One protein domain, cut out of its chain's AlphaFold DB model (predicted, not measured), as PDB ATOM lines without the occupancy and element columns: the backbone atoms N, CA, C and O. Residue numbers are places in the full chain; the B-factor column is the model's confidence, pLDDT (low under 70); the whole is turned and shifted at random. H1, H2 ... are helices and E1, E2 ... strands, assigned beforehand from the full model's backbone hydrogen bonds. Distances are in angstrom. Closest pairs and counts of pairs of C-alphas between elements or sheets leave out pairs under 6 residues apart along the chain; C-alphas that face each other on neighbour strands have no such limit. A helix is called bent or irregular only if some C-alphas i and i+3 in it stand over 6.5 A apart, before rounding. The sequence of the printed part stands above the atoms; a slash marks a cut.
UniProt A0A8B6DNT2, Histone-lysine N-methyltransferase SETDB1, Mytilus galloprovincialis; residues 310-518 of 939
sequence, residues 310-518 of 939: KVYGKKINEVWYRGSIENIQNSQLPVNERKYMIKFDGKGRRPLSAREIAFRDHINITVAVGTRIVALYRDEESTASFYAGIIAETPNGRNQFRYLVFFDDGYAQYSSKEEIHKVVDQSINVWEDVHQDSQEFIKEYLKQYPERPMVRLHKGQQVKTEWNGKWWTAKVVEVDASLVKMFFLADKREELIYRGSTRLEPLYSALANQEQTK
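What this domain is: This is residues 310 to 518 of the 939 residues of the protein "Histone-lysine N-methyltransferase SETDB1" of Mytilus galloprovincialis (UniProt A0A8B6DNT2). Three small strand lobes stand in a row along the longest axis: E1 to E5 at one end, E6 to E10 in the middle, and the curled sheet E12 to E15 at the other end. One long sheet runs through the first two lobes and folds back at E2; H1 and H2 graze it, and residues 512 to 518 of H3 stick out from the third lobe. The 209 printed residues hold, in order, E1 to E10, H1, H2, E11 to E15 and H3, a mixed class. Both sheets are antiparallel, ordered E4-E3-E2-E1-E5-E10-E6-E7-E8-E9 and E12-E13-E14-E15. The whole is compact, with a radius of gyration of the C-alphas of 18.8 A and spans of 55 by 40 by 35 A.

How they stand to each other: E1, residues 310 to 314, E2, 320 to 329, E3, 339 to 344, and E4, 349 to 353, form a meander, each strand the antiparallel neighbour of the one before; N 311 and O 323 are 2.9 A apart, N 326 and O 341 2.8 A, N 340 and O 352 2.8 A. E5, residues 357 to 362, neighbours E1, with N 312 and O 358 2.9 A apart. E6, residues 372 to 377, E7, 385 to 393, E8, 403 to 407, and E9, 412 to 415, form a second meander; N 375 and O 387 are 2.9 A apart, N 390 and O 406 2.8 A, N 405 and O 413 2.9 A. E10, residues 420 to 423, neighbours E5 (N 359 and O 422, 3.0 A) and E6 (N 374 and O 421, 2.8 A). This strongly twisted folded sheet is bent back on itself: E4 and E3 face the other strands, with E2 as hinge. H1, residues 430 to 433, and H2, 436 to 448, touch, their closest C-alphas, Trp 431 and Gln 439, 5.0 A apart; both only graze this sheet. E11, residues 452 to 456, pairs with no named strand. E12, residues 462 to 467, E13, 470 to 480, E14, 483 to 488, and E15, 494 to 498, form a third meander; N 465 and O 472, N 477 and O 485, and N 486 and O 495 are each 2.8 A apart. The closest C-alphas of E9 and E15, Ala 412 and Tyr 498, are 6.4 A apart. H3, residues 505 to 518, only grazes this second sheet, with residues 505 to 508. O i to N i+4 pairs are within hydrogen-bond range in 7 of 9 cases in H2 and 9 of 10 in H3; H1 is too short for one.

Where its parts are: E1 begins at C-alpha 310 (569.157, 445.349, 388.802). E13 is 24.9 A long, E7 21.2 A, E2 20.9 A, H3 19.8 A and H2 19.7 A. H3 ends at C-alpha 518 (590.351, 400.940, 368.400).

The domain as a whole: The farthest C-alphas, Gln 332 and Gly 460, are 59.2 A apart. The printed part has no cut and no long link. Residues 380 to 383 and 517 to 518 have pLDDT under 70.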
ATOM      1  N   LYS A 310     568.194 445.977 387.889       94.31
ATOM      2  CA  LYS A 310     569.157 445.349 388.802       94.31
ATOM      3  C   LYS A 310     569.641 444.004 388.260       94.31
ATOM      4  O   LYS A 310     568.847 443.178 387.825       94.31
ATOM      5  N   VAL A 311     570.950 443.781 388.331       95.25
ATOM      6  CA  VAL A 311     571.657 442.642 387.721       95.25
ATOM      7  C   VAL A 311     572.829 442.189 388.596       95.25
ATOM      8  O   VAL A 311     573.234 442.899 389.519       95.25
ATOM      9  N   TYR A 312     573.405 441.030 388.278       96.31
ATOM     10  CA  TYR A 312     574.788 440.712 388.637       96.31
ATOM     11  C   TYR A 312     575.702 441.029 387.449       96.31
ATOM     12  O   TYR A 312     575.335 440.764 386.306       96.31
ATOM     13  N   GLY A 313     576.887 441.576 387.714       95.38
ATOM     14  CA  GLY A 313     577.923 441.813 386.709       95.38
ATOM     15  C   GLY A 313     579.271 441.239 387.140       95.38
ATOM     16  O   GLY A 313     579.607 441.272 388.328       95.38
ATOM     17  N   LYS A 314     580.040 440.729 386.180       94.50
ATOM     18  CA  LYS A 314     581.393 440.198 386.386       94.50
ATOM     19  C   LYS A 314     582.398 441.320 386.704       94.50
ATOM     20  O   LYS A 314     582.362 442.385 386.079       94.50
ATOM     21  N   LYS A 315     583.306 441.105 387.661       91.56
ATOM     22  CA  LYS A 315     584.476 441.974 387.913       91.56
ATOM     23  C   LYS A 315     585.754 441.393 387.282       91.56
ATOM     24  O   LYS A 315     585.680 440.500 386.449       91.56
ATOM     25  N   ILE A 316     586.917 441.994 387.561       85.81
ATOM     26  CA  ILE A 316     588.226 441.543 387.038       85.81
ATOM     27  C   ILE A 316     588.660 440.244 387.732       85.81
ATOM     28  O   ILE A 316     589.153 439.339 387.077       85.81
ATOM     29  N   ASN A 317     588.375 440.111 389.029       85.19
ATOM     30  CA  ASN A 317     588.641 438.923 389.843       85.19
ATOM     31  C   ASN A 317     587.675 437.747 389.577       85.19
ATOM     32  O   ASN A 317     587.420 436.965 390.485       85.19
ATOM     33  N   GLU A 318     587.070 437.670 388.387       87.69
ATOM     34  CA  GLU A 318     586.074 436.676 387.938       87.69
ATOM     35  C   GLU A 318     584.762 436.555 388.755       87.69
ATOM     36  O   GLU A 318     583.766 436.041 388.240       87.69
ATOM     37  N   VAL A 319     584.709 437.101 389.975       91.88
ATOM     38  CA  VAL A 319     583.537 437.131 390.863       91.88
ATOM     39  C   VAL A 319     582.458 438.089 390.349       91.88
ATOM     40  O   VAL A 319     582.723 439.159 389.786       91.88
ATOM     41  N   TRP A 320     581.204 437.714 390.589       94.75
ATOM     42  CA  TRP A 320     580.009 438.424 390.154       94.75
ATOM     43  C   TRP A 320     579.355 439.184 391.307       94.75
ATOM     44  O   TRP A 320     579.001 438.618 392.341       94.75
ATOM     45  N   TYR A 321     579.142 440.485 391.113       94.38
ATOM     46  CA  TYR A 321     578.618 441.384 392.140       94.38
ATOM     47  C   TYR A 321     577.309 442.032 391.701       94.38
ATOM     48  O   TYR A 321     577.093 442.302 390.518       94.38
ATOM     49  N   ARG A 322     576.436 442.320 392.672       94.94
ATOM     50  CA  ARG A 322     575.169 443.022 392.434       94.94
ATOM     51  C   ARG A 322     575.407 444.467 391.995       94.94
ATOM     52  O   ARG A 322     576.328 445.136 392.472       94.94
ATOM     53  N   GLY A 323     574.556 444.945 391.097       94.69
ATOM     54  CA  GLY A 323     574.579 446.309 390.593       94.69
ATOM     55  C   GLY A 323     573.319 446.675 389.817       94.69
ATOM     56  O   GLY A 323     572.334 445.937 389.789       94.69
ATOM     57  N   SER A 324     573.366 447.839 389.181       95.44
ATOM     58  CA  SER A 324     572.306 448.419 388.345       95.44
ATOM     59  C   SER A 324     572.884 448.918 387.025       95.44
ATOM     60  O   SER A 324     574.000 449.443 386.992       95.44
ATOM     61  N   ILE A 325     572.112 448.789 385.948       94.44
ATOM     62  CA  ILE A 325     572.474 449.280 384.615       94.44
ATOM     63  C   ILE A 325     572.331 450.811 384.581       94.44
ATOM     64  O   ILE A 325     571.233 451.344 384.468       94.44
ATOM     65  N   GLU A 326     573.437 451.549 384.658       92.44
ATOM     66  CA  GLU A 326     573.419 453.018 384.614       92.44
ATOM     67  C   GLU A 326     573.213 453.562 383.191       92.44
ATOM     68  O   GLU A 326     572.670 454.657 383.018       92.44
ATOM     69  N   ASN A 327     573.664 452.831 382.167       90.00
ATOM     70  CA  ASN A 327     573.525 453.207 380.759       90.00
ATOM     71  C   ASN A 327     573.655 451.975 379.842       90.00
ATOM     72  O   ASN A 327     574.323 451.008 380.203       90.00
ATOM     73  N   ILE A 328     573.075 452.038 378.639       91.06
ATOM     74  CA  ILE A 328     573.171 450.998 377.604       91.06
ATOM     75  C   ILE A 328     573.693 451.644 376.321       91.06
ATOM     76  O   ILE A 328     572.977 452.370 375.632       91.06
ATOM     77  N   GLN A 329     574.956 451.380 376.005       88.25
ATOM     78  CA  GLN A 329     575.570 451.762 374.739       88.25
ATOM     79  C   GLN A 329     575.080 450.829 373.626       88.25
ATOM     80  O   GLN A 329     574.825 449.645 373.856       88.25
ATOM     81  N   ASN A 330     574.973 451.371 372.411       85.06
ATOM     82  CA  ASN A 330     574.518 450.654 371.217       85.06
ATOM     83  C   ASN A 330     573.129 450.001 371.369       85.06
ATOM     84  O   ASN A 330     572.880 448.932 370.822       85.06
ATOM     85  N   SER A 331     572.194 450.646 372.074       76.06
ATOM     86  CA  SER A 331     570.836 450.125 372.329       76.06
ATOM     87  C   SER A 331     570.012 449.775 371.075       76.06
ATOM     88  O   SER A 331     569.031 449.044 371.192       76.06
ATOM     89  N   GLN A 332     570.418 450.263 369.898       76.38
ATOM     90  CA  GLN A 332     569.828 449.950 368.589       76.38
ATOM     91  C   GLN A 332     570.329 448.620 367.983       76.38
ATOM     92  O   GLN A 332     569.713 448.117 367.049       76.38
ATOM     93  N   LEU A 333     571.440 448.060 368.479       80.31
ATOM     94  CA  LEU A 333     572.003 446.784 368.018       80.31
ATOM     95  C   LEU A 333     571.364 445.583 368.748       80.31
ATOM     96  O   LEU A 333     570.722 445.772 369.792       80.31
ATOM     97  N   PRO A 334     571.540 444.343 368.251       80.75
ATOM     98  CA  PRO A 334     571.200 443.112 368.971       80.75
ATOM     99  C   PRO A 334     571.827 443.019 370.375       80.75
ATOM    100  O   PRO A 334     572.820 443.677 370.680       80.75
ATOM    101  N   VAL A 335     571.233 442.216 371.267       80.94
ATOM    102  CA  VAL A 335     571.588 442.167 372.706       80.94
ATOM    103  C   VAL A 335     573.056 441.794 372.951       80.94
ATOM    104  O   VAL A 335     573.714 442.416 373.783       80.94
ATOM    105  N   ASN A 336     573.585 440.845 372.181       79.56
ATOM    106  CA  ASN A 336     574.978 440.390 372.199       79.56
ATOM    107  C   ASN A 336     576.002 441.479 371.801       79.56
ATOM    108  O   ASN A 336     577.170 441.375 372.162       79.56
ATOM    109  N   GLU A 337     575.583 442.533 371.090       84.12
ATOM    110  CA  GLU A 337     576.440 443.644 370.635       84.12
ATOM    111  C   GLU A 337     576.354 444.893 371.538       84.12
ATOM    112  O   GLU A 337     577.054 445.891 371.322       84.12
ATOM    113  N   ARG A 338     575.501 444.861 372.570       89.31
ATOM    114  CA  ARG A 338     575.328 445.965 373.526       89.31
ATOM    115  C   ARG A 338     576.418 445.956 374.591       89.31
ATOM    116  O   ARG A 338     576.846 444.905 375.066       89.31
ATOM    117  N   LYS A 339     576.802 447.156 375.034       91.50
ATOM    118  CA  LYS A 339     577.625 447.352 376.236       91.50
ATOM    119  C   LYS A 339     576.817 448.069 377.303       91.50
ATOM    120  O   LYS A 339     576.293 449.158 377.077       91.50
ATOM    121  N   TYR A 340     576.737 447.467 378.477       93.31
ATOM    122  CA  TYR A 340     575.973 447.965 379.610       93.31
ATOM    123  C   TYR A 340     576.949 448.540 380.633       93.31
ATOM    124  O   TYR A 340     577.870 447.855 381.072       93.31
ATOM    125  N   MET A 341     576.765 449.799 381.024       94.56
ATOM    126  CA  MET A 341     577.544 450.395 382.106       94.56
ATOM    127  C   MET A 341     576.938 449.951 383.435       94.56
ATOM    128  O   MET A 341     575.898 450.471 383.840       94.56
ATOM    129  N   ILE A 342     577.558 448.981 384.105       95.31
ATOM    130  CA  ILE A 342     577.094 448.508 385.408       95.31
ATOM    131  C   ILE A 342     577.707 449.378 386.499       95.31
ATOM    132  O   ILE A 342     578.927 449.422 386.669       95.31
ATOM    133  N   LYS A 343     576.844 450.047 387.265       95.06
ATOM    134  CA  LYS A 343     577.182 450.632 388.562       95.06
ATOM    135  C   LYS A 343     576.924 449.561 389.617       95.06
ATOM    136  O   LYS A 343     575.770 449.185 389.831       95.06
ATOM    137  N   PHE A 344     577.982 449.062 390.247       94.12
ATOM    138  CA  PHE A 344     577.858 448.075 391.320       94.12
ATOM    139  C   PHE A 344     577.195 448.688 392.562       94.12
ATOM    140  O   PHE A 344     577.185 449.906 392.733       94.12
ATOM    141  N   ASP A 345     576.634 447.844 393.430       89.19
ATOM    142  CA  ASP A 345     576.054 448.290 394.707       89.19
ATOM    143  C   ASP A 345     577.143 448.690 395.735       89.19
ATOM    144  O   ASP A 345     576.842 449.347 396.730       89.19
ATOM    145  N   GLY A 346     578.411 448.338 395.478       80.88
ATOM    146  CA  GLY A 346     579.601 448.850 396.175       80.88
ATOM    147  C   GLY A 346     580.357 449.920 395.367       80.88
ATOM    148  O   GLY A 346     579.801 450.561 394.477       80.88
ATOM    149  N   LYS A 347     581.659 450.104 395.636       76.75
ATOM    150  CA  LYS A 347     582.524 450.961 394.799       76.75
ATOM    151  C   LYS A 347     582.730 450.356 393.394       76.75
ATOM    152  O   LYS A 347     582.816 449.134 393.234       76.75
ATOM    153  N   GLY A 348     582.881 451.240 392.402       83.62
ATOM    154  CA  GLY A 348     583.254 450.915 391.020       83.62
ATOM    155  C   GLY A 348     582.105 450.943 390.000       83.62
ATOM    156  O   GLY A 348     580.930 450.762 390.327       83.62
ATOM    157  N   ARG A 349     582.466 451.160 388.730       91.81
ATOM    158  CA  ARG A 349     581.590 451.039 387.552       91.81
ATOM    159  C   ARG A 349     582.372 450.337 386.441       91.81
ATOM    160  O   ARG A 349     583.560 450.611 386.304       91.81
ATOM    161  N   ARG A 350     581.742 449.466 385.645       90.31
ATOM    162  CA  ARG A 350     582.407 448.788 384.513       90.31
ATOM    163  C   ARG A 350     581.462 448.657 383.309       90.31
ATOM    164  O   ARG A 350     580.310 448.267 383.501       90.31
ATOM    165  N   PRO A 351     581.916 448.952 382.074       93.50
ATOM    166  CA  PRO A 351     581.208 448.548 380.866       93.50
ATOM    167  C   PRO A 351     581.360 447.035 380.667       93.50
ATOM    168  O   PRO A 351     582.481 446.535 380.589       93.50
ATOM    169  N   LEU A 352     580.238 446.325 380.574       94.69
ATOM    170  CA  LEU A 352     580.161 444.871 380.425       94.69
ATOM    171  C   LEU A 352     579.350 444.488 379.180       94.69
ATOM    172  O   LEU A 352     578.413 445.193 378.793       94.69
ATOM    173  N   SER A 353     579.711 443.374 378.552       93.38
ATOM    174  CA  SER A 353     578.916 442.705 377.516       93.38
ATOM    175  C   SER A 353     577.743 441.925 378.122       93.38
ATOM    176  O   SER A 353     577.731 441.627 379.315       93.38
ATOM    177  N   ALA A 354     576.771 441.519 377.300       91.19
ATOM    178  CA  ALA A 354     575.654 440.680 377.752       91.19
ATOM    179  C   ALA A 354     576.085 439.304 378.322       91.19
ATOM    180  O   ALA A 354     575.324 438.684 379.060       91.19
ATOM    181  N   ARG A 355     577.307 438.835 378.037       93.44
ATOM    182  CA  ARG A 355     577.859 437.573 378.572       93.44
ATOM    183  C   ARG A 355     578.531 437.729 379.936       93.44
ATOM    184  O   ARG A 355     578.743 436.751 380.640       93.44
ATOM    185  N   GLU A 356     578.838 438.963 380.327       95.00
ATOM    186  CA  GLU A 356     579.387 439.327 381.640       95.00
ATOM    187  C   GLU A 356     578.290 439.818 382.609       95.00
ATOM    188  O   GLU A 356     578.594 440.391 383.658       95.00
ATOM    189  N   ILE A 357     577.008 439.641 382.254       95.50
ATOM    190  CA  ILE A 357     575.845 440.127 383.012       95.50
ATOM    191  C   ILE A 357     574.834 438.992 383.187       95.50
ATOM    192  O   ILE A 357     574.553 438.245 382.254       95.50
ATOM    193  N   ALA A 358     574.265 438.878 384.386       95.94
ATOM    194  CA  ALA A 358     573.226 437.911 384.720       95.94
ATOM    195  C   ALA A 358     572.017 438.602 385.364       95.94
ATOM    196  O   ALA A 358     572.150 439.609 386.067       95.94
ATOM    197  N   PHE A 359     570.826 438.055 385.124       94.19
ATOM    198  CA  PHE A 359     569.588 438.563 385.716       94.19
ATOM    199  C   PHE A 359     569.642 438.463 387.248       94.19
ATOM    200  O   PHE A 359     570.185 437.504 387.794       94.19
ATOM    201  N   ARG A 360     569.079 439.449 387.961       91.88
ATOM    202  CA  ARG A 360     569.034 439.418 389.434       91.88
ATOM    203  C   ARG A 360     568.113 438.325 389.979       91.88
ATOM    204  O   ARG A 360     568.348 437.840 391.086       91.88
ATOM    205  N   ASP A 361     567.082 437.950 389.231       89.81
ATOM    206  CA  ASP A 361     566.170 436.884 389.628       89.81
ATOM    207  C   ASP A 361     566.820 435.509 389.477       89.81
ATOM    208  O   ASP A 361     567.669 435.276 388.612       89.81
ATOM    209  N   HIS A 362     566.444 434.594 390.365       90.38
ATOM    210  CA  HIS A 362     566.888 433.205 390.323       90.38
ATOM    211  C   HIS A 362     566.047 432.387 389.329       90.38
ATOM    212  O   HIS A 362     564.956 432.797 388.919       90.38
ATOM    213  N   ILE A 363     566.544 431.221 388.916       88.06
ATOM    214  CA  ILE A 363     565.904 430.413 387.867       88.06
ATOM    215  C   ILE A 363     564.578 429.771 388.325       88.06
ATOM    216  O   ILE A 363     564.523 428.691 388.911       88.06
ATOM    217  N   ASN A 364     563.471 430.435 387.989       79.88
ATOM    218  CA  ASN A 364     562.107 429.982 388.291       79.88
ATOM    219  C   ASN A 364     561.565 428.883 387.352       79.88
ATOM    220  O   ASN A 364     560.528 428.290 387.641       79.88
ATOM    221  N   ILE A 365     562.261 428.596 386.247       78.25
ATOM    222  CA  ILE A 365     561.908 427.581 385.240       78.25
ATOM    223  C   ILE A 365     563.099 426.625 385.077       78.25
ATOM    224  O   ILE A 365     564.248 427.029 385.265       78.25
ATOM    225  N   THR A 366     562.844 425.359 384.734       83.44
ATOM    226  CA  THR A 366     563.909 424.378 384.480       83.44
ATOM    227  C   THR A 366     564.779 424.789 383.292       83.44
ATOM    228  O   THR A 366     564.307 424.817 382.157       83.44
ATOM    229  N   VAL A 367     566.055 425.077 383.549       87.06
ATOM    230  CA  VAL A 367     567.058 425.380 382.513       87.06
ATOM    231  C   VAL A 367     567.745 424.107 382.009       87.06
ATOM    232  O   VAL A 367     567.873 423.128 382.745       87.06
ATOM    233  N   ALA A 368     568.178 424.108 380.747       90.81
ATOM    234  CA  ALA A 368     568.774 422.944 380.091       90.81
ATOM    235  C   ALA A 368     570.271 422.774 380.413       90.81
ATOM    236  O   ALA A 368     570.961 423.732 380.770       90.81
ATOM    237  N   VAL A 369     570.795 421.560 380.217       93.81
ATOM    238  CA  VAL A 369     572.246 421.301 380.224       93.81
ATOM    239  C   VAL A 369     572.921 422.107 379.108       93.81
ATOM    240  O   VAL A 369     572.395 422.184 378.001       93.81
ATOM    241  N   GLY A 370     574.057 422.742 379.411       93.19
ATOM    242  CA  GLY A 370     574.727 423.700 378.522       93.19
ATOM    243  C   GLY A 370     574.212 425.147 378.614       93.19
ATOM    244  O   GLY A 370     574.683 426.006 377.869       93.19
ATOM    245  N   THR A 371     573.281 425.455 379.528       95.56
ATOM    246  CA  THR A 371     572.917 426.854 379.835       95.56
ATOM    247  C   THR A 371     574.045 427.526 380.621       95.56
ATOM    248  O   THR A 371     574.486 426.979 381.637       95.56
ATOM    249  N   ARG A 372     574.473 428.720 380.189       96.81
ATOM    250  CA  ARG A 372     575.433 429.579 380.900       96.81
ATOM    251  C   ARG A 372     574.757 430.244 382.101       96.81
ATOM    252  O   ARG A 372     573.710 430.886 381.963       96.81
ATOM    253  N   ILE A 373     575.336 430.077 383.287       96.94
ATOM    254  CA  ILE A 373     574.762 430.568 384.544       96.94
ATOM    255  C   ILE A 373     575.817 431.210 385.445       96.94
ATOM    256  O   ILE A 373     577.021 431.077 385.227       96.94
ATOM    257  N   VAL A 374     575.332 431.890 386.477       96.94
ATOM    258  CA  VAL A 374     576.095 432.356 387.632       96.94
ATOM    259  C   VAL A 374     575.503 431.676 388.859       96.94
ATOM    260  O   VAL A 374     574.295 431.763 389.078       96.94
ATOM    261  N   ALA A 375     576.321 430.984 389.644       96.25
ATOM    262  CA  ALA A 375     575.880 430.241 390.821       96.25
ATOM    263  C   ALA A 375     576.646 430.674 392.073       96.25
ATOM    264  O   ALA A 375     577.772 431.171 391.988       96.25
ATOM    265  N   LEU A 376     576.030 430.485 393.240       94.00
ATOM    266  CA  LEU A 376     576.709 430.651 394.520       94.00
ATOM    267  C   LEU A 376     577.745 429.530 394.701       94.00
ATOM    268  O   LEU A 376     577.387 428.368 394.881       94.00
ATOM    269  N   TYR A 377     579.021 429.898 394.662       89.81
ATOM    270  CA  TYR A 377     580.157 429.026 394.925       89.81
ATOM    271  C   TYR A 377     580.350 428.871 396.436       89.81
ATOM    272  O   TYR A 377     580.312 429.852 397.191       89.81
ATOM    273  N   ARG A 378     580.568 427.632 396.879       83.38
ATOM    274  CA  ARG A 378     580.918 427.291 398.261       83.38
ATOM    275  C   ARG A 378     582.132 426.384 398.258       83.38
ATOM    276  O   ARG A 378     582.063 425.297 397.695       83.38
ATOM    277  N   ASP A 379     583.173 426.807 398.949       70.56
ATOM    278  CA  ASP A 379     584.372 426.026 399.229       70.56
ATOM    279  C   ASP A 379     584.678 426.129 400.729       70.56
ATOM    280  O   ASP A 379     584.183 427.040 401.396       70.56
ATOM    281  N   GLU A 380     585.432 425.180 401.279       64.19
ATOM    282  CA  GLU A 380     585.596 425.012 402.730       64.19
ATOM    283  C   GLU A 380     586.414 426.149 403.375       64.19
ATOM    284  O   GLU A 380     586.298 426.372 404.581       64.19
ATOM    285  N   GLU A 381     587.154 426.920 402.569       60.09
ATOM    286  CA  GLU A 381     587.946 428.085 402.994       60.09
ATOM    287  C   GLU A 381     587.363 429.446 402.534       60.09
ATOM    288  O   GLU A 381     587.828 430.496 402.980       60.09
ATOM    289  N   SER A 382     586.338 429.472 401.666       57.66
ATOM    290  CA  SER A 382     585.925 430.692 400.943       57.66
ATOM    291  C   SER A 382     584.621 431.331 401.438       57.66
ATOM    292  O   SER A 382     583.637 430.661 401.753       57.66
ATOM    293  N   THR A 383     584.550 432.667 401.387       67.69
ATOM    294  CA  THR A 383     583.289 433.398 401.602       67.69
ATOM    295  C   THR A 383     582.345 433.211 400.409       67.69
ATOM    296  O   THR A 383     582.743 433.367 399.251       67.69
ATOM    297  N   ALA A 384     581.090 432.835 400.684       76.94
ATOM    298  CA  ALA A 384     580.131 432.400 399.666       76.94
ATOM    299  C   ALA A 384     579.845 433.513 398.638       76.94
ATOM    300  O   ALA A 384     579.181 434.507 398.941       76.94
ATOM    301  N   SER A 385     580.356 433.321 397.423       90.25
ATOM    302  CA  SER A 385     580.448 434.338 396.370       90.25
ATOM    303  C   SER A 385     579.900 433.800 395.051       90.25
ATOM    304  O   SER A 385     579.827 432.590 394.852       90.25
ATOM    305  N   PHE A 386     579.483 434.677 394.140       94.38
ATOM    306  CA  PHE A 386     578.899 434.256 392.865       94.38
ATOM    307  C   PHE A 386     579.969 434.121 391.776       94.38
ATOM    308  O   PHE A 386     580.703 435.074 391.515       94.38
ATOM    309  N   TYR A 387     580.019 432.963 391.119       95.69
ATOM    310  CA  TYR A 387     580.944 432.653 390.022       95.69
ATOM    311  C   TYR A 387     580.186 432.136 388.796       95.69
ATOM    312  O   TYR A 387     579.058 431.647 388.906       95.69
ATOM    313  N   ALA A 388     580.804 432.256 387.622       96.69
ATOM    314  CA  ALA A 388     580.249 431.746 386.375       96.69
ATOM    315  C   ALA A 388     580.474 430.234 386.221       96.69
ATOM    316  O   ALA A 388     581.457 429.669 386.701       96.69
ATOM    317  N   GLY A 389     579.541 429.588 385.529       96.56
ATOM    318  CA  GLY A 389     579.611 428.170 385.206       96.56
ATOM    319  C   GLY A 389     578.582 427.765 384.156       96.56
ATOM    320  O   GLY A 389     577.987 428.604 383.464       96.56
ATOM    321  N   ILE A 390     578.361 426.461 384.037       97.19
ATOM    322  CA  ILE A 390     577.323 425.874 383.194       97.19
ATOM    323  C   ILE A 390     576.485 424.856 383.964       97.19
ATOM    324  O   ILE A 390     576.949 424.199 384.896       97.19
ATOM    325  N   ILE A 391     575.247 424.666 383.512       97.00
ATOM    326  CA  ILE A 391     574.413 423.548 383.957       97.00
ATOM    327  C   ILE A 391     574.918 422.254 383.314       97.00
ATOM    328  O   ILE A 391     574.860 422.099 382.094       97.00
ATOM    329  N   ALA A 392     575.363 421.306 384.136       94.75
ATOM    330  CA  ALA A 392     575.822 419.981 383.723       94.75
ATOM    331  C   ALA A 392     574.747 418.890 383.900       94.75
ATOM    332  O   ALA A 392     574.740 417.898 383.168       94.75
ATOM    333  N   GLU A 393     573.819 419.050 384.849       93.88
ATOM    334  CA  GLU A 393     572.704 418.123 385.092       93.88
ATOM    335  C   GLU A 393     571.487 418.868 385.654       93.88
ATOM    336  O   GLU A 393     571.629 419.738 386.512       93.88
ATOM    337  N   THR A 394     570.288 418.505 385.200       93.38
ATOM    338  CA  THR A 394     569.021 419.094 385.656       93.38
ATOM    339  C   THR A 394     568.452 418.387 386.900       93.38
ATOM    340  O   THR A 394     568.708 417.191 387.091       93.38
ATOM    341  N   PRO A 395     567.621 419.076 387.708       91.88
ATOM    342  CA  PRO A 395     566.879 418.514 388.831       91.88
ATOM    343  C   PRO A 395     566.204 417.183 388.512       91.88
ATOM    344  O   PRO A 395     565.415 417.078 387.573       91.88
ATOM    345  N   ASN A 396     566.510 416.158 389.305       88.44
ATOM    346  CA  ASN A 396     565.885 414.845 389.214       88.44
ATOM    347  C   ASN A 396     565.905 414.124 390.575       88.44
ATOM    348  O   ASN A 396     566.635 414.495 391.494       88.44
ATOM    349  N   GLY A 397     565.129 413.044 390.702       84.62
ATOM    350  CA  GLY A 397     565.003 412.307 391.964       84.62
ATOM    351  C   GLY A 397     566.297 411.664 392.490       84.62
ATOM    352  O   GLY A 397     566.360 411.344 393.672       84.62
ATOM    353  N   ARG A 398     567.342 411.487 391.663       86.81
ATOM    354  CA  ARG A 398     568.645 410.958 392.116       86.81
ATOM    355  C   ARG A 398     569.520 412.044 392.733       86.81
ATOM    356  O   ARG A 398     570.213 411.760 393.700       86.81
ATOM    357  N   ASN A 399     569.476 413.267 392.199       91.62
ATOM    358  CA  ASN A 399     570.268 414.401 392.687       91.62
ATOM    359  C   ASN A 399     569.550 415.284 393.720       91.62
ATOM    360  O   ASN A 399     570.042 416.361 394.057       91.62
ATOM    361  N   GLN A 400     568.423 414.811 394.262       91.31
ATOM    362  CA  GLN A 400     567.587 415.542 395.223       91.31
ATOM    363  C   GLN A 400     567.026 416.856 394.640       91.31
ATOM    364  O   GLN A 400     566.867 417.842 395.351       91.31
ATOM    365  N   PHE A 401     566.725 416.867 393.336       89.75
ATOM    366  CA  PHE A 401     566.197 418.021 392.595       89.75
ATOM    367  C   PHE A 401     567.102 419.274 392.591       89.75
ATOM    368  O   PHE A 401     566.618 420.393 392.417       89.75
ATOM    369  N   ARG A 402     568.423 419.090 392.713       94.56
ATOM    370  CA  ARG A 402     569.442 420.146 392.553       94.56
ATOM    371  C   ARG A 402     569.967 420.194 391.113       94.56
ATOM    372  O   ARG A 402     569.836 419.226 390.363       94.56
ATOM    373  N   TYR A 403     570.593 421.300 390.726       96.06
ATOM    374  CA  TYR A 403     571.365 421.371 389.483       96.06
ATOM    375  C   TYR A 403     572.809 420.970 389.756       96.06
ATOM    376  O   TYR A 403     573.388 421.444 390.730       96.06
ATOM    377  N   LEU A 404     573.406 420.146 388.892       96.25
ATOM    378  CA  LEU A 404     574.865 420.021 388.870       96.25
ATOM    379  C   LEU A 404     575.420 421.210 388.088       96.25
ATOM    380  O   LEU A 404     575.062 421.386 386.920       96.25
ATOM    381  N   VAL A 405     576.287 421.986 388.722       96.62
ATOM    382  CA  VAL A 405     577.043 423.079 388.110       96.62
ATOM    383  C   VAL A 405     578.486 422.621 387.919       96.62
ATOM    384  O   VAL A 405     579.077 422.046 388.835       96.62
ATOM    385  N   PHE A 406     579.044 422.890 386.740       96.12
ATOM    386  CA  PHE A 406     580.493 422.965 386.544       96.12
ATOM    387  C   PHE A 406     580.858 424.447 386.445       96.12
ATOM    388  O   PHE A 406     580.315 425.148 385.587       96.12
ATOM    389  N   PHE A 407     581.704 424.926 387.350       95.44
ATOM    390  CA  PHE A 407     582.240 426.285 387.338       95.44
ATOM    391  C   PHE A 407     583.405 426.391 386.346       95.44
ATOM    392  O   PHE A 407     583.925 425.380 385.867       95.44
ATOM    393  N   ASP A 408     583.784 427.618 385.985       93.94
ATOM    394  CA  ASP A 408     584.790 427.846 384.938       93.94
ATOM    395  C   ASP A 408     586.191 427.331 385.314       93.94
ATOM    396  O   ASP A 408     586.918 426.842 384.452       93.94
ATOM    397  N   ASP A 409     586.525 427.353 386.603       87.94
ATOM    398  CA  ASP A 409     587.732 426.772 387.217       87.94
ATOM    399  C   ASP A 409     587.766 425.226 387.222       87.94
ATOM    400  O   ASP A 409     588.750 424.620 387.647       87.94
ATOM    401  N   GLY A 410     586.697 424.571 386.758       87.06
ATOM    402  CA  GLY A 410     586.548 423.116 386.756       87.06
ATOM    403  C   GLY A 410     585.977 422.532 388.055       87.06
ATOM    404  O   GLY A 410     585.796 421.312 388.140       87.06
ATOM    405  N   TYR A 411     585.651 423.359 389.053       89.50
ATOM    406  CA  TYR A 411     584.984 422.921 390.278       89.50
ATOM    407  C   TYR A 411     583.547 422.454 389.998       89.50
ATOM    408  O   TYR A 411     582.852 422.971 389.118       89.50
ATOM    409  N   ALA A 412     583.073 421.453 390.747       92.81
ATOM    410  CA  ALA A 412     581.792 420.797 390.494       92.81
ATOM    411  C   ALA A 412     580.940 420.678 391.766       92.81
ATOM    412  O   ALA A 412     581.324 420.010 392.727       92.81
ATOM    413  N   GLN A 413     579.747 421.282 391.755       93.69
ATOM    414  CA  GLN A 413     578.865 421.362 392.924       93.69
ATOM    415  C   GLN A 413     577.392 421.149 392.556       93.69
ATOM    416  O   GLN A 413     576.963 421.438 391.440       93.69
ATOM    417  N   TYR A 414     576.604 420.651 393.512       95.81
ATOM    418  CA  TYR A 414     575.145 420.665 393.425       95.81
ATOM    419  C   TYR A 414     574.576 421.922 394.095       95.81
ATOM    420  O   TYR A 414     574.636 422.038 395.318       95.81
ATOM    421  N   SER A 415     573.978 422.812 393.303       94.50
ATOM    422  CA  SER A 415     573.367 424.070 393.764       94.50
ATOM    423  C   SER A 415     571.836 424.022 393.659       94.50
ATOM    424  O   SER A 415     571.270 423.302 392.823       94.50
ATOM    425  N   SER A 416     571.142 424.777 394.512       92.88
ATOM    426  CA  SER A 416     569.680 424.915 394.455       92.88
ATOM    427  C   SER A 416     569.246 425.886 393.346       92.88
ATOM    428  O   SER A 416     570.054 426.639 392.804       92.88
ATOM    429  N   LYS A 417     567.956 425.894 392.977       91.38
ATOM    430  CA  LYS A 417     567.447 426.813 391.939       91.38
ATOM    431  C   LYS A 417     567.491 428.285 392.382       91.38
ATOM    432  O   LYS A 417     567.603 429.171 391.547       91.38
ATOM    433  N   GLU A 418     567.400 428.527 393.689       92.19
ATOM    434  CA  GLU A 418     567.442 429.839 394.343       92.19
ATOM    435  C   GLU A 418     568.858 430.442 394.349       92.19
ATOM    436  O   GLU A 418     569.018 431.652 394.484       92.19
ATOM    437  N   GLU A 419     569.877 429.594 394.189       93.69
ATOM    438  CA  GLU A 419     571.304 429.935 394.210       93.69
ATOM    439  C   GLU A 419     571.874 430.220 392.811       93.69
ATOM    440  O   GLU A 419     573.060 430.526 392.685       93.69
ATOM    441  N   ILE A 420     571.048 430.098 391.763       95.81
ATOM    442  CA  ILE A 420     571.456 430.153 390.356       95.81
ATOM    443  C   ILE A 420     570.727 431.286 389.624       95.81
ATOM    444  O   ILE A 420     569.497 431.356 389.590       95.81
ATOM    445  N   HIS A 421     571.512 432.123 388.956       95.69
ATOM    446  CA  HIS A 421     571.092 433.239 388.117       95.69
ATOM    447  C   HIS A 421     571.477 432.967 386.655       95.69
ATOM    448  O   HIS A 421     572.561 432.455 386.373       95.69
ATOM    449  N   LYS A 422     570.599 433.286 385.696       95.06
ATOM    450  CA  LYS A 422     570.884 433.060 384.268       95.06
ATOM    451  C   LYS A 422     571.710 434.217 383.690       95.06
ATOM    452  O   LYS A 422     571.355 435.376 383.909       95.06
ATOM    453  N   VAL A 423     572.761 433.914 382.921       95.56
ATOM    454  CA  VAL A 423     573.491 434.917 382.119       95.56
ATOM    455  C   VAL A 423     572.592 435.418 380.976       95.56
ATOM    456  O   VAL A 423     571.723 434.688 380.489       95.56
ATOM    457  N   VAL A 424     572.741 436.690 380.599       92.69
ATOM    458  CA  VAL A 424     571.853 437.374 379.643       92.69
ATOM    459  C   VAL A 424     572.076 436.892 378.204       92.69
ATOM    460  O   VAL A 424     571.098 436.658 377.497       92.69
ATOM    461  N   ASP A 425     573.332 436.692 377.799       91.88
ATOM    462  CA  ASP A 425     573.743 436.112 376.511       91.88
ATOM    463  C   ASP A 425     574.755 434.967 376.710       91.88
ATOM    464  O   ASP A 425     575.423 434.895 377.740       91.88
ATOM    465  N   GLN A 426     574.897 434.084 375.719       93.50
ATOM    466  CA  GLN A 426     575.958 433.072 375.676       93.50
ATOM    467  C   GLN A 426     576.357 432.744 374.233       93.50
ATOM    468  O   GLN A 426     575.542 432.818 373.314       93.50
ATOM    469  N   SER A 427     577.604 432.325 374.032       90.62
ATOM    470  CA  SER A 427     578.075 431.768 372.766       90.62
ATOM    471  C   SER A 427     577.257 430.541 372.360       90.62
ATOM    472  O   SER A 427     576.886 429.702 373.186       90.62
ATOM    473  N   ILE A 428     577.041 430.393 371.047       86.06
ATOM    474  CA  ILE A 428     576.377 429.221 370.441       86.06
ATOM    475  C   ILE A 428     577.127 427.926 370.813       86.06
ATOM    476  O   ILE A 428     576.540 426.856 370.955       86.06
ATOM    477  N   ASN A 429     578.439 428.049 370.986       90.56
ATOM    478  CA  ASN A 429     579.353 427.035 371.475       90.56
ATOM    479  C   ASN A 429     579.751 427.414 372.918       90.56
ATOM    480  O   ASN A 429     580.784 428.035 373.127       90.56
ATOM    481  N   VAL A 430     578.924 427.099 373.923       93.06
ATOM    482  CA  VAL A 430     579.053 427.655 375.296       93.06
ATOM    483  C   VAL A 430     580.415 427.426 375.980       93.06
ATOM    484  O   VAL A 430     580.791 428.190 376.863       93.06
ATOM    485  N   TRP A 431     581.184 426.415 375.562       93.19
ATOM    486  CA  TRP A 431     582.558 426.200 376.039       93.19
ATOM    487  C   TRP A 431     583.516 427.341 375.660       93.19
ATOM    488  O   TRP A 431     584.516 427.511 376.338       93.19
ATOM    489  N   GLU A 432     583.222 428.147 374.637       92.69
ATOM    490  CA  GLU A 432     584.021 429.329 374.267       92.69
ATOM    491  C   GLU A 432     583.874 430.482 375.277       92.69
ATOM    492  O   GLU A 432     584.736 431.355 375.330       92.69
ATOM    493  N   ASP A 433     582.828 430.470 376.118       91.31
ATOM    494  CA  ASP A 433     582.655 431.441 377.209       91.31
ATOM    495  C   ASP A 433     583.318 430.992 378.531       91.31
ATOM    496  O   ASP A 433     583.278 431.746 379.504       91.31
ATOM    497  N   VAL A 434     583.848 429.763 378.604       93.12
ATOM    498  CA  VAL A 434     584.411 429.113 379.810       93.12
ATOM    499  C   VAL A 434     585.935 429.330 379.880       93.12
ATOM    500  O   VAL A 434     586.568 429.551 378.846       93.12
ATOM    501  N   HIS A 435     586.548 429.264 381.071       90.12
ATOM    502  CA  HIS A 435     588.009 429.386 381.219       90.12
ATOM    503  C   HIS A 435     588.767 428.336 380.389       90.12
ATOM    504  O   HIS A 435     588.300 427.202 380.242       90.12
ATOM    505  N   GLN A 436     589.932 428.719 379.856       88.19
ATOM    506  CA  GLN A 436     590.653 427.982 378.810       88.19
ATOM    507  C   GLN A 436     590.900 426.506 379.170       88.19
ATOM    508  O   GLN A 436     590.599 425.626 378.364       88.19
ATOM    509  N   ASP A 437     591.348 426.235 380.398       85.50
ATOM    510  CA  ASP A 437     591.669 424.884 380.888       85.50
ATOM    511  C   ASP A 437     590.448 423.947 380.936       85.50
ATOM    512  O   ASP A 437     590.560 422.739 380.727       85.50
ATOM    513  N   SER A 438     589.261 424.509 381.174       89.31
ATOM    514  CA  SER A 438     588.005 423.763 381.279       89.31
ATOM    515  C   SER A 438     587.313 423.565 379.927       89.31
ATOM    516  O   SER A 438     586.468 422.673 379.805       89.31
ATOM    517  N   GLN A 439     587.642 424.352 378.892       91.19
ATOM    518  CA  GLN A 439     586.887 424.359 377.630       91.19
ATOM    519  C   GLN A 439     586.816 422.984 376.966       91.19
ATOM    520  O   GLN A 439     585.742 422.584 376.515       91.19
ATOM    521  N   GLU A 440     587.925 422.241 376.905       88.44
ATOM    522  CA  GLU A 440     587.945 420.924 376.261       88.44
ATOM    523  C   GLU A 440     587.109 419.892 377.032       88.44
ATOM    524  O   GLU A 440     586.315 419.169 376.423       88.44
ATOM    525  N   PHE A 441     587.194 419.888 378.367       89.88
ATOM    526  CA  PHE A 441     586.358 419.035 379.213       89.88
ATOM    527  C   PHE A 441     584.864 419.344 379.027       89.88
ATOM    528  O   PHE A 441     584.073 418.424 378.813       89.88
ATOM    529  N   ILE A 442     584.470 420.623 379.027       92.44
ATOM    530  CA  ILE A 442     583.074 421.030 378.795       92.44
ATOM    531  C   ILE A 442     582.604 420.659 377.382       92.44
ATOM    532  O   ILE A 442     581.515 420.105 377.209       92.44
ATOM    533  N   LYS A 443     583.428 420.926 376.365       91.88
ATOM    534  CA  LYS A 443     583.166 420.611 374.955       91.88
ATOM    535  C   LYS A 443     582.956 419.114 374.738       91.88
ATOM    536  O   LYS A 443     582.055 418.733 373.997       91.88
ATOM    537  N   GLU A 444     583.751 418.260 375.379       87.69
ATOM    538  CA  GLU A 444     583.604 416.806 375.277       87.69
ATOM    539  C   GLU A 444     582.430 416.277 376.120       87.69
ATOM    540  O   GLU A 444     581.638 415.471 375.629       87.69
ATOM    541  N   TYR A 445     582.220 416.803 377.332       90.06
ATOM    542  CA  TYR A 445     581.054 416.478 378.163       90.06
ATOM    543  C   TYR A 445     579.729 416.741 377.428       90.06
ATOM    544  O   TYR A 445     578.836 415.890 377.420       90.06
ATOM    545  N   LEU A 446     579.610 417.895 376.762       90.00
ATOM    546  CA  LEU A 446     578.409 418.279 376.018       90.00
ATOM    547  C   LEU A 446     578.225 417.500 374.701       90.00
ATOM    548  O   LEU A 446     577.087 417.365 374.255       90.00
ATOM    549  N   LYS A 447     579.289 416.937 374.104       88.00
ATOM    550  CA  LYS A 447     579.166 415.972 372.988       88.00
ATOM    551  C   LYS A 447     578.610 414.623 373.447       88.00
ATOM    552  O   LYS A 447     577.825 414.019 372.720       88.00
ATOM    553  N   GLN A 448     579.054 414.134 374.606       80.56
ATOM    554  CA  GLN A 448     578.691 412.807 375.122       80.56
ATOM    555  C   GLN A 448     577.323 412.796 375.822       80.56
ATOM    556  O   GLN A 448     576.662 411.758 375.888       80.56
ATOM    557  N   TYR A 449     576.863 413.944 376.328       81.31
ATOM    558  CA  TYR A 449     575.544 414.078 376.939       81.31
ATOM    559  C   TYR A 449     574.419 413.602 375.984       81.31
ATOM    560  O   TYR A 449     574.357 414.059 374.842       81.31
ATOM    561  N   PRO A 450     573.488 412.724 376.422       80.31
ATOM    562  CA  PRO A 450     573.229 412.320 377.806       80.31
ATOM    563  C   PRO A 450     573.947 411.044 378.287       80.31
ATOM    564  O   PRO A 450     573.828 410.732 379.475       80.31
ATOM    565  N   GLU A 451     574.642 410.288 377.428       73.06
ATOM    566  CA  GLU A 451     575.282 409.015 377.803       73.06
ATOM    567  C   GLU A 451     576.639 409.252 378.483       73.06
ATOM    568  O   GLU A 451     577.682 409.358 377.846       73.06
ATOM    569  N   ARG A 452     576.623 409.328 379.819       76.19
ATOM    570  CA  ARG A 452     577.796 409.713 380.620       76.19
ATOM    571  C   ARG A 452     578.461 408.500 381.288       76.19
ATOM    572  O   ARG A 452     577.820 407.889 382.156       76.19
ATOM    573  N   PRO A 453     579.714 408.137 380.943       81.81
ATOM    574  CA  PRO A 453     580.468 407.125 381.677       81.81
ATOM    575  C   PRO A 453     580.865 407.680 383.050       81.81
ATOM    576  O   PRO A 453     581.457 408.750 383.148       81.81
ATOM    577  N   MET A 454     580.533 406.969 384.128       88.19
ATOM    578  CA  MET A 454     580.853 407.385 385.496       88.19
ATOM    579  C   MET A 454     581.356 406.213 386.336       88.19
ATOM    580  O   MET A 454     580.802 405.116 386.290       88.19
ATOM    581  N   VAL A 455     582.376 406.438 387.163       89.06
ATOM    582  CA  VAL A 455     582.881 405.419 388.090       89.06
ATOM    583  C   VAL A 455     581.868 405.185 389.209       89.06
ATOM    584  O   VAL A 455     581.456 406.112 389.913       89.06
ATOM    585  N   ARG A 456     581.478 403.927 389.412       88.88
ATOM    586  CA  ARG A 456     580.703 403.481 390.568       88.88
ATOM    587  C   ARG A 456     581.637 403.268 391.758       88.88
ATOM    588  O   ARG A 456     582.493 402.383 391.743       88.88
ATOM    589  N   LEU A 457     581.439 404.088 392.785       90.12
ATOM    590  CA  LEU A 457     582.275 404.183 393.981       90.12
ATOM    591  C   LEU A 457     581.448 403.934 395.247       90.12
ATOM    592  O   LEU A 457     580.229 404.102 395.240       90.12
ATOM    593  N   HIS A 458     582.110 403.533 396.335       90.62
ATOM    594  CA  HIS A 458     581.468 403.233 397.618       90.62
ATOM    595  C   HIS A 458     582.231 403.883 398.782       90.62
ATOM    596  O   HIS A 458     583.462 403.923 398.771       90.62
ATOM    597  N   LYS A 459     581.515 404.362 399.811       92.44
ATOM    598  CA  LYS A 459     582.104 405.008 401.001       92.44
ATOM    599  C   LYS A 459     583.176 404.119 401.645       92.44
ATOM    600  O   LYS A 459     582.934 402.953 401.947       92.44
ATOM    601  N   GLY A 460     584.368 404.679 401.838       90.19
ATOM    602  CA  GLY A 460     585.549 404.002 402.373       90.19
ATOM    603  C   GLY A 460     586.478 403.349 401.339       90.19
ATOM    604  O   GLY A 460     587.578 402.954 401.722       90.19
ATOM    605  N   GLN A 461     586.086 403.252 400.065       91.88
ATOM    606  CA  GLN A 461     586.917 402.697 398.990       91.88
ATOM    607  C   GLN A 461     588.144 403.583 398.715       91.88
ATOM    608  O   GLN A 461     588.028 404.807 398.696       91.88
ATOM    609  N   GLN A 462     589.311 402.978 398.483       93.12
ATOM    610  CA  GLN A 462     590.507 403.685 398.008       93.12
ATOM    611  C   GLN A 462     590.578 403.637 396.478       93.12
ATOM    612  O   GLN A 462     590.276 402.606 395.875       93.12
ATOM    613  N   VAL A 463     590.964 404.755 395.866       93.31
ATOM    614  CA  VAL A 463     591.044 404.947 394.410       93.31
ATOM    615  C   VAL A 463     592.279 405.793 394.104       93.31
ATOM    616  O   VAL A 463     592.619 406.692 394.876       93.31
ATOM    617  N   LYS A 464     592.965 405.510 392.990       93.25
ATOM    618  CA  LYS A 464     593.975 406.430 392.467       93.25
ATOM    619  C   LYS A 464     593.272 407.617 391.810       93.25
ATOM    620  O   LYS A 464     592.457 407.432 390.907       93.25
ATOM    621  N   THR A 465     593.606 408.813 392.268       92.88
ATOM    622  CA  THR A 465     592.992 410.063 391.829       92.88
ATOM    623  C   THR A 465     594.083 411.039 391.423       92.88
ATOM    624  O   THR A 465     595.054 411.236 392.154       92.88
ATOM    625  N   GLU A 466     593.944 411.609 390.237       91.44
ATOM    626  CA  GLU A 466     594.852 412.610 389.696       91.44
ATOM    627  C   GLU A 466     594.682 413.940 390.452       91.44
ATOM    628  O   GLU A 466     593.563 414.347 390.783       91.44
ATOM    629  N   TRP A 467     595.801 414.602 390.747       85.50
ATOM    630  CA  TRP A 467     595.860 416.019 391.101       85.50
ATOM    631  C   TRP A 467     597.263 416.581 390.816       85.50
ATOM    632  O   TRP A 467     598.270 415.972 391.206       85.50
ATOM    633  N   ASN A 468     597.328 417.751 390.174       84.06
ATOM    634  CA  ASN A 468     598.552 418.457 389.769       84.06
ATOM    635  C   ASN A 468     599.546 417.582 388.974       84.06
ATOM    636  O   ASN A 468     600.740 417.504 389.284       84.06
ATOM    637  N   GLY A 469     599.030 416.887 387.957       83.44
ATOM    638  CA  GLY A 469     599.769 416.018 387.039       83.44
ATOM    639  C   GLY A 469     600.189 414.674 387.642       83.44
ATOM    640  O   GLY A 469     601.024 413.976 387.065       83.44
ATOM    641  N   LYS A 470     599.688 414.318 388.834       87.75
ATOM    642  CA  LYS A 470     600.200 413.197 389.642       87.75
ATOM    643  C   LYS A 470     599.077 412.334 390.207       87.75
ATOM    644  O   LYS A 470     598.041 412.828 390.634       87.75
ATOM    645  N   TRP A 471     599.304 411.021 390.244       91.25
ATOM    646  CA  TRP A 471     598.340 410.038 390.748       91.25
ATOM    647  C   TRP A 471     598.520 409.781 392.247       91.25
ATOM    648  O   TRP A 471     599.448 409.085 392.664       91.25
ATOM    649  N   TRP A 472     597.590 410.282 393.052       92.31
ATOM    650  CA  TRP A 472     597.568 410.131 394.507       92.31
ATOM    651  C   TRP A 472     596.610 409.019 394.933       92.31
ATOM    652  O   TRP A 472     595.662 408.693 394.223       92.31
ATOM    653  N   THR A 473     596.817 408.426 396.113       91.75
ATOM    654  CA  THR A 473     595.817 407.509 396.689       91.75
ATOM    655  C   THR A 473     594.842 408.311 397.542       91.75
ATOM    656  O   THR A 473     595.212 408.812 398.605       91.75
ATOM    657  N   ALA A 474     593.599 408.412 397.082       94.25
ATOM    658  CA  ALA A 474     592.511 409.061 397.799       94.25
ATOM    659  C   ALA A 474     591.472 408.029 398.265       94.25
ATOM    660  O   ALA A 474     591.422 406.890 397.791       94.25
ATOM    661  N   LYS A 475     590.640 408.420 399.229       94.69
ATOM    662  CA  LYS A 475     589.604 407.589 399.842       94.69
ATOM    663  C   LYS A 475     588.239 408.247 399.671       94.69
ATOM    664  O   LYS A 475     588.069 409.413 400.002       94.69
ATOM    665  N   VAL A 476     587.256 407.482 399.209       95.81
ATOM    666  CA  VAL A 476     585.868 407.931 399.061       95.81
ATOM    667  C   VAL A 476     585.274 408.234 400.439       95.81
ATOM    668  O   VAL A 476     585.103 407.326 401.259       95.81
ATOM    669  N   VAL A 477     584.935 409.496 400.684       95.00
ATOM    670  CA  VAL A 477     584.249 409.976 401.893       95.00
ATOM    671  C   VAL A 477     582.743 409.873 401.714       95.00
ATOM    672  O   VAL A 477     582.056 409.375 402.598       95.00
ATOM    673  N   GLU A 478     582.225 410.293 400.564       93.94
ATOM    674  CA  GLU A 478     580.794 410.379 400.260       93.94
ATOM    675  C   GLU A 478     580.577 410.179 398.753       93.94
ATOM    676  O   GLU A 478     581.457 410.500 397.957       93.94
ATOM    677  N   VAL A 479     579.406 409.684 398.351       94.06
ATOM    678  CA  VAL A 479     578.941 409.693 396.956       94.06
ATOM    679  C   VAL A 479     577.568 410.353 396.943       94.06
ATOM    680  O   VAL A 479     576.617 409.782 397.472       94.06
ATOM    681  N   ASP A 480     577.477 411.531 396.333       93.62
ATOM    682  CA  ASP A 480     576.235 412.288 396.173       93.62
ATOM    683  C   ASP A 480     575.886 412.339 394.683       93.62
ATOM    684  O   ASP A 480     576.536 413.035 393.907       93.62
ATOM    685  N   ALA A 481     574.896 411.545 394.272       92.38
ATOM    686  CA  ALA A 481     574.437 411.418 392.888       92.38
ATOM    687  C   ALA A 481     575.583 411.300 391.856       92.38
ATOM    688  O   ALA A 481     576.197 410.234 391.749       92.38
ATOM    689  N   SER A 482     575.866 412.345 391.073       94.69
ATOM    690  CA  SER A 482     576.919 412.362 390.042       94.69
ATOM    691  C   SER A 482     578.292 412.861 390.542       94.69
ATOM    692  O   SER A 482     579.260 412.831 389.781       94.69
ATOM    693  N   LEU A 483     578.407 413.257 391.813       94.56
ATOM    694  CA  LEU A 483     579.645 413.663 392.491       94.56
ATOM    695  C   LEU A 483     580.171 412.580 393.452       94.56
ATOM    696  O   LEU A 483     579.452 411.673 393.884       94.56
ATOM    697  N   VAL A 484     581.450 412.687 393.803       95.06
ATOM    698  CA  VAL A 484     582.102 411.934 394.880       95.06
ATOM    699  C   VAL A 484     582.987 412.877 395.696       95.06
ATOM    700  O   VAL A 484     583.745 413.649 395.115       95.06
ATOM    701  N   LYS A 485     582.916 412.812 397.032       94.31
ATOM    702  CA  LYS A 485     583.865 413.519 397.907       94.31
ATOM    703  C   LYS A 485     585.049 412.602 398.213       94.31
ATOM    704  O   LYS A 485     584.856 411.489 398.712       94.31
ATOM    705  N   MET A 486     586.257 413.046 397.886       93.69
ATOM    706  CA  MET A 486     587.503 412.281 397.969       93.69
ATOM    707  C   MET A 486     588.446 412.908 398.998       93.69
ATOM    708  O   MET A 486     588.830 414.059 398.842       93.69
ATOM    709  N   PHE A 487     588.855 412.146 400.015       94.12
ATOM    710  CA  PHE A 487     589.886 412.535 400.984       94.12
ATOM    711  C   PHE A 487     591.251 412.049 400.500       94.12
ATOM    712  O   PHE A 487     591.464 410.839 400.354       94.12
ATOM    713  N   PHE A 488     592.182 412.962 400.249       92.56
ATOM    714  CA  PHE A 488     593.530 412.630 399.796       92.56
ATOM    715  C   PHE A 488     594.417 412.271 400.997       92.56
ATOM    716  O   PHE A 488     594.500 412.988 401.990       92.56
ATOM    717  N   LEU A 489     595.071 411.103 400.948       86.69
ATOM    718  CA  LEU A 489     595.750 410.536 402.125       86.69
ATOM    719  C   LEU A 489     597.102 411.197 402.457       86.69
ATOM    720  O   LEU A 489     597.655 410.912 403.518       86.69
ATOM    721  N   ALA A 490     597.648 412.018 401.555       84.50
ATOM    722  CA  ALA A 490     598.980 412.616 401.682       84.50
ATOM    723  C   ALA A 490     598.956 413.992 402.372       84.50
ATOM    724  O   ALA A 490     599.779 414.269 403.240       84.50
ATOM    725  N   ASP A 491     597.988 414.823 401.994       86.31
ATOM    726  CA  ASP A 491     597.789 416.224 402.390       86.31
ATOM    727  C   ASP A 491     596.561 416.414 403.310       86.31
ATOM    728  O   ASP A 491     596.469 417.423 404.001       86.31
ATOM    729  N   LYS A 492     595.673 415.408 403.399       87.50
ATOM    730  CA  LYS A 492     594.432 415.368 404.205       87.50
ATOM    731  C   LYS A 492     593.308 416.303 403.741       87.50
ATOM    732  O   LYS A 492     592.345 416.479 404.486       87.50
ATOM    733  N   ARG A 493     593.392 416.876 402.539       88.31
ATOM    734  CA  ARG A 493     592.299 417.688 401.976       88.31
ATOM    735  C   ARG A 493     591.153 416.807 401.474       88.31
ATOM    736  O   ARG A 493     591.369 415.653 401.083       88.31
ATOM    737  N   GLU A 494     589.948 417.365 401.434       90.19
ATOM    738  CA  GLU A 494     588.799 416.757 400.762       90.19
ATOM    739  C   GLU A 494     588.455 417.523 399.480       90.19
ATOM    740  O   GLU A 494     588.616 418.733 399.408       90.19
ATOM    741  N   GLU A 495     588.000 416.816 398.446       89.75
ATOM    742  CA  GLU A 495     587.699 417.397 397.133       89.75
ATOM    743  C   GLU A 495     586.403 416.798 396.571       89.75
ATOM    744  O   GLU A 495     586.207 415.579 396.638       89.75
ATOM    745  N   LEU A 496     585.517 417.624 396.006       91.56
ATOM    746  CA  LEU A 496     584.339 417.163 395.263       91.56
ATOM    747  C   LEU A 496     584.700 416.970 393.788       91.56
ATOM    748  O   LEU A 496     584.991 417.924 393.077       91.56
ATOM    749  N   ILE A 497     584.661 415.721 393.325       91.94
ATOM    750  CA  ILE A 497     585.040 415.338 391.962       91.94
ATOM    751  C   ILE A 497     583.823 414.761 391.235       91.94
ATOM    752  O   ILE A 497     583.071 413.944 391.775       91.94
ATOM    753  N   TYR A 498     583.627 415.157 389.977       94.38
ATOM    754  CA  TYR A 498     582.616 414.558 389.106       94.38
ATOM    755  C   TYR A 498     582.949 413.086 388.813       94.38
ATOM    756  O   TYR A 498     584.055 412.764 388.380       94.38
ATOM    757  N   ARG A 499     581.993 412.161 389.000       93.25
ATOM    758  CA  ARG A 499     582.251 410.713 388.853       93.25
ATOM    759  C   ARG A 499     582.585 410.272 387.425       93.25
ATOM    760  O   ARG A 499     583.067 409.155 387.256       93.25
ATOM    761  N   GLY A 500     582.345 411.114 386.419       90.31
ATOM    762  CA  GLY A 500     582.800 410.916 385.037       90.31
ATOM    763  C   GLY A 500     584.096 411.656 384.684       90.31
ATOM    764  O   GLY A 500     584.412 411.783 383.508       90.31
ATOM    765  N   SER A 501     584.840 412.175 385.667       89.50
ATOM    766  CA  SER A 501     586.147 412.792 385.429       89.50
ATOM    767  C   SER A 501     587.221 411.739 385.142       89.50
ATOM    768  O   SER A 501     587.367 410.756 385.875       89.50
ATOM    769  N   THR A 502     588.039 411.993 384.120       88.12
ATOM    770  CA  THR A 502     589.268 411.243 383.808       88.12
ATOM    771  C   THR A 502     590.306 411.299 384.929       88.12
ATOM    772  O   THR A 502     591.204 410.465 384.958       88.12
ATOM    773  N   ARG A 503     590.156 412.202 385.909       90.75
ATOM    774  CA  ARG A 503     590.982 412.234 387.124       90.75
ATOM    775  C   ARG A 503     590.765 411.027 388.045       90.75
ATOM    776  O   ARG A 503     591.525 410.838 388.988       90.75
ATOM    777  N   LEU A 504     589.762 410.181 387.791       92.69
ATOM    778  CA  LEU A 504     589.570 408.900 388.477       92.69
ATOM    779  C   LEU A 504     590.194 407.763 387.648       92.69
ATOM    780  O   LEU A 504     589.700 407.434 386.567       92.69
ATOM    781  N   GLU A 505     591.239 407.112 388.175       92.12
ATOM    782  CA  GLU A 505     592.003 406.061 387.472       92.12
ATOM    783  C   GLU A 505     591.138 404.948 386.846       92.12
ATOM    784  O   GLU A 505     591.389 404.605 385.690       92.12
ATOM    785  N   PRO A 506     590.065 404.442 387.493       89.38
ATOM    786  CA  PRO A 506     589.219 403.409 386.898       89.38
ATOM    787  C   PRO A 506     588.528 403.830 385.593       89.38
ATOM    788  O   PRO A 506     588.200 402.964 384.784       89.38
ATOM    789  N   LEU A 507     588.295 405.133 385.379       86.44
ATOM    790  CA  LEU A 507     587.755 405.665 384.125       86.44
ATOM    791  C   LEU A 507     588.867 405.976 383.122       86.44
ATOM    792  O   LEU A 507     588.749 405.585 381.963       86.44
ATOM    793  N   TYR A 508     589.965 406.593 383.571       87.12
ATOM    794  CA  TYR A 508     591.155 406.836 382.749       87.12
ATOM    795  C   TYR A 508     591.646 405.548 382.075       87.12
ATOM    796  O   TYR A 508     591.737 405.458 380.851       87.12
ATOM    797  N   SER A 509     591.867 404.500 382.871       85.38
ATOM    798  CA  SER A 509     592.300 403.196 382.380       85.38
ATOM    799  C   SER A 509     591.240 402.501 381.523       85.38
ATOM    800  O   SER A 509     591.608 401.741 380.632       85.38
ATOM    801  N   ALA A 510     589.942 402.745 381.725       83.25
ATOM    802  CA  ALA A 510     588.907 402.193 380.848       83.25
ATOM    803  C   ALA A 510     588.930 402.841 379.451       83.25
ATOM    804  O   ALA A 510     588.888 402.127 378.448       83.25
ATOM    805  N   LEU A 511     589.051 404.171 379.385       82.38
ATOM    806  CA  LEU A 511     589.082 404.932 378.132       82.38
ATOM    807  C   LEU A 511     590.367 404.657 377.334       82.38
ATOM    808  O   LEU A 511     590.282 404.274 376.169       82.38
ATOM    809  N   ALA A 512     591.538 404.706 377.980       80.69
ATOM    810  CA  ALA A 512     592.819 404.416 377.328       80.69
ATOM    811  C   ALA A 512     592.871 402.991 376.730       80.69
ATOM    812  O   ALA A 512     593.332 402.792 375.605       80.69
ATOM    813  N   ASN A 513     592.328 401.986 377.434       79.56
ATOM    814  CA  ASN A 513     592.202 400.626 376.892       79.56
ATOM    815  C   ASN A 513     591.230 400.558 375.697       79.56
ATOM    816  O   ASN A 513     591.453 399.783 374.761       79.56
ATOM    817  N   GLN A 514     590.159 401.360 375.694       73.94
ATOM    818  CA  GLN A 514     589.219 401.431 374.575       73.94
ATOM    819  C   GLN A 514     589.878 402.040 373.326       73.94
ATOM    820  O   GLN A 514     589.663 401.545 372.220       73.94
ATOM    821  N   GLU A 515     590.713 403.064 373.490       72.88
ATOM    822  CA  GLU A 515     591.457 403.712 372.402       72.88
ATOM    823  C   GLU A 515     592.545 402.806 371.822       72.88
ATOM    824  O   GLU A 515     592.563 402.577 370.612       72.88
ATOM    825  N   GLN A 516     593.353 402.163 372.670       70.69
ATOM    826  CA  GLN A 516     594.312 401.147 372.221       70.69
ATOM    827  C   GLN A 516     593.623 399.986 371.484       70.69
ATOM    828  O   GLN A 516     594.158 399.464 370.502       70.69
ATOM    829  N   THR A 517     592.410 399.598 371.894       68.44
ATOM    830  CA  THR A 517     591.626 398.566 371.191       68.44
ATOM    831  C   THR A 517     591.133 399.049 369.821       68.44
ATOM    832  O   THR A 517     591.178 398.275 368.864       68.44
ATOM    833  N   LYS A 518     590.716 400.322 369.693       68.19
ATOM    834  CA  LYS A 518     590.351 400.940 368.400       68.19
ATOM    835  C   LYS A 518     591.546 400.986 367.440       68.19
ATOM    836  O   LYS A 518     591.387 400.627 366.280       68.19
TER     837      LYS A 518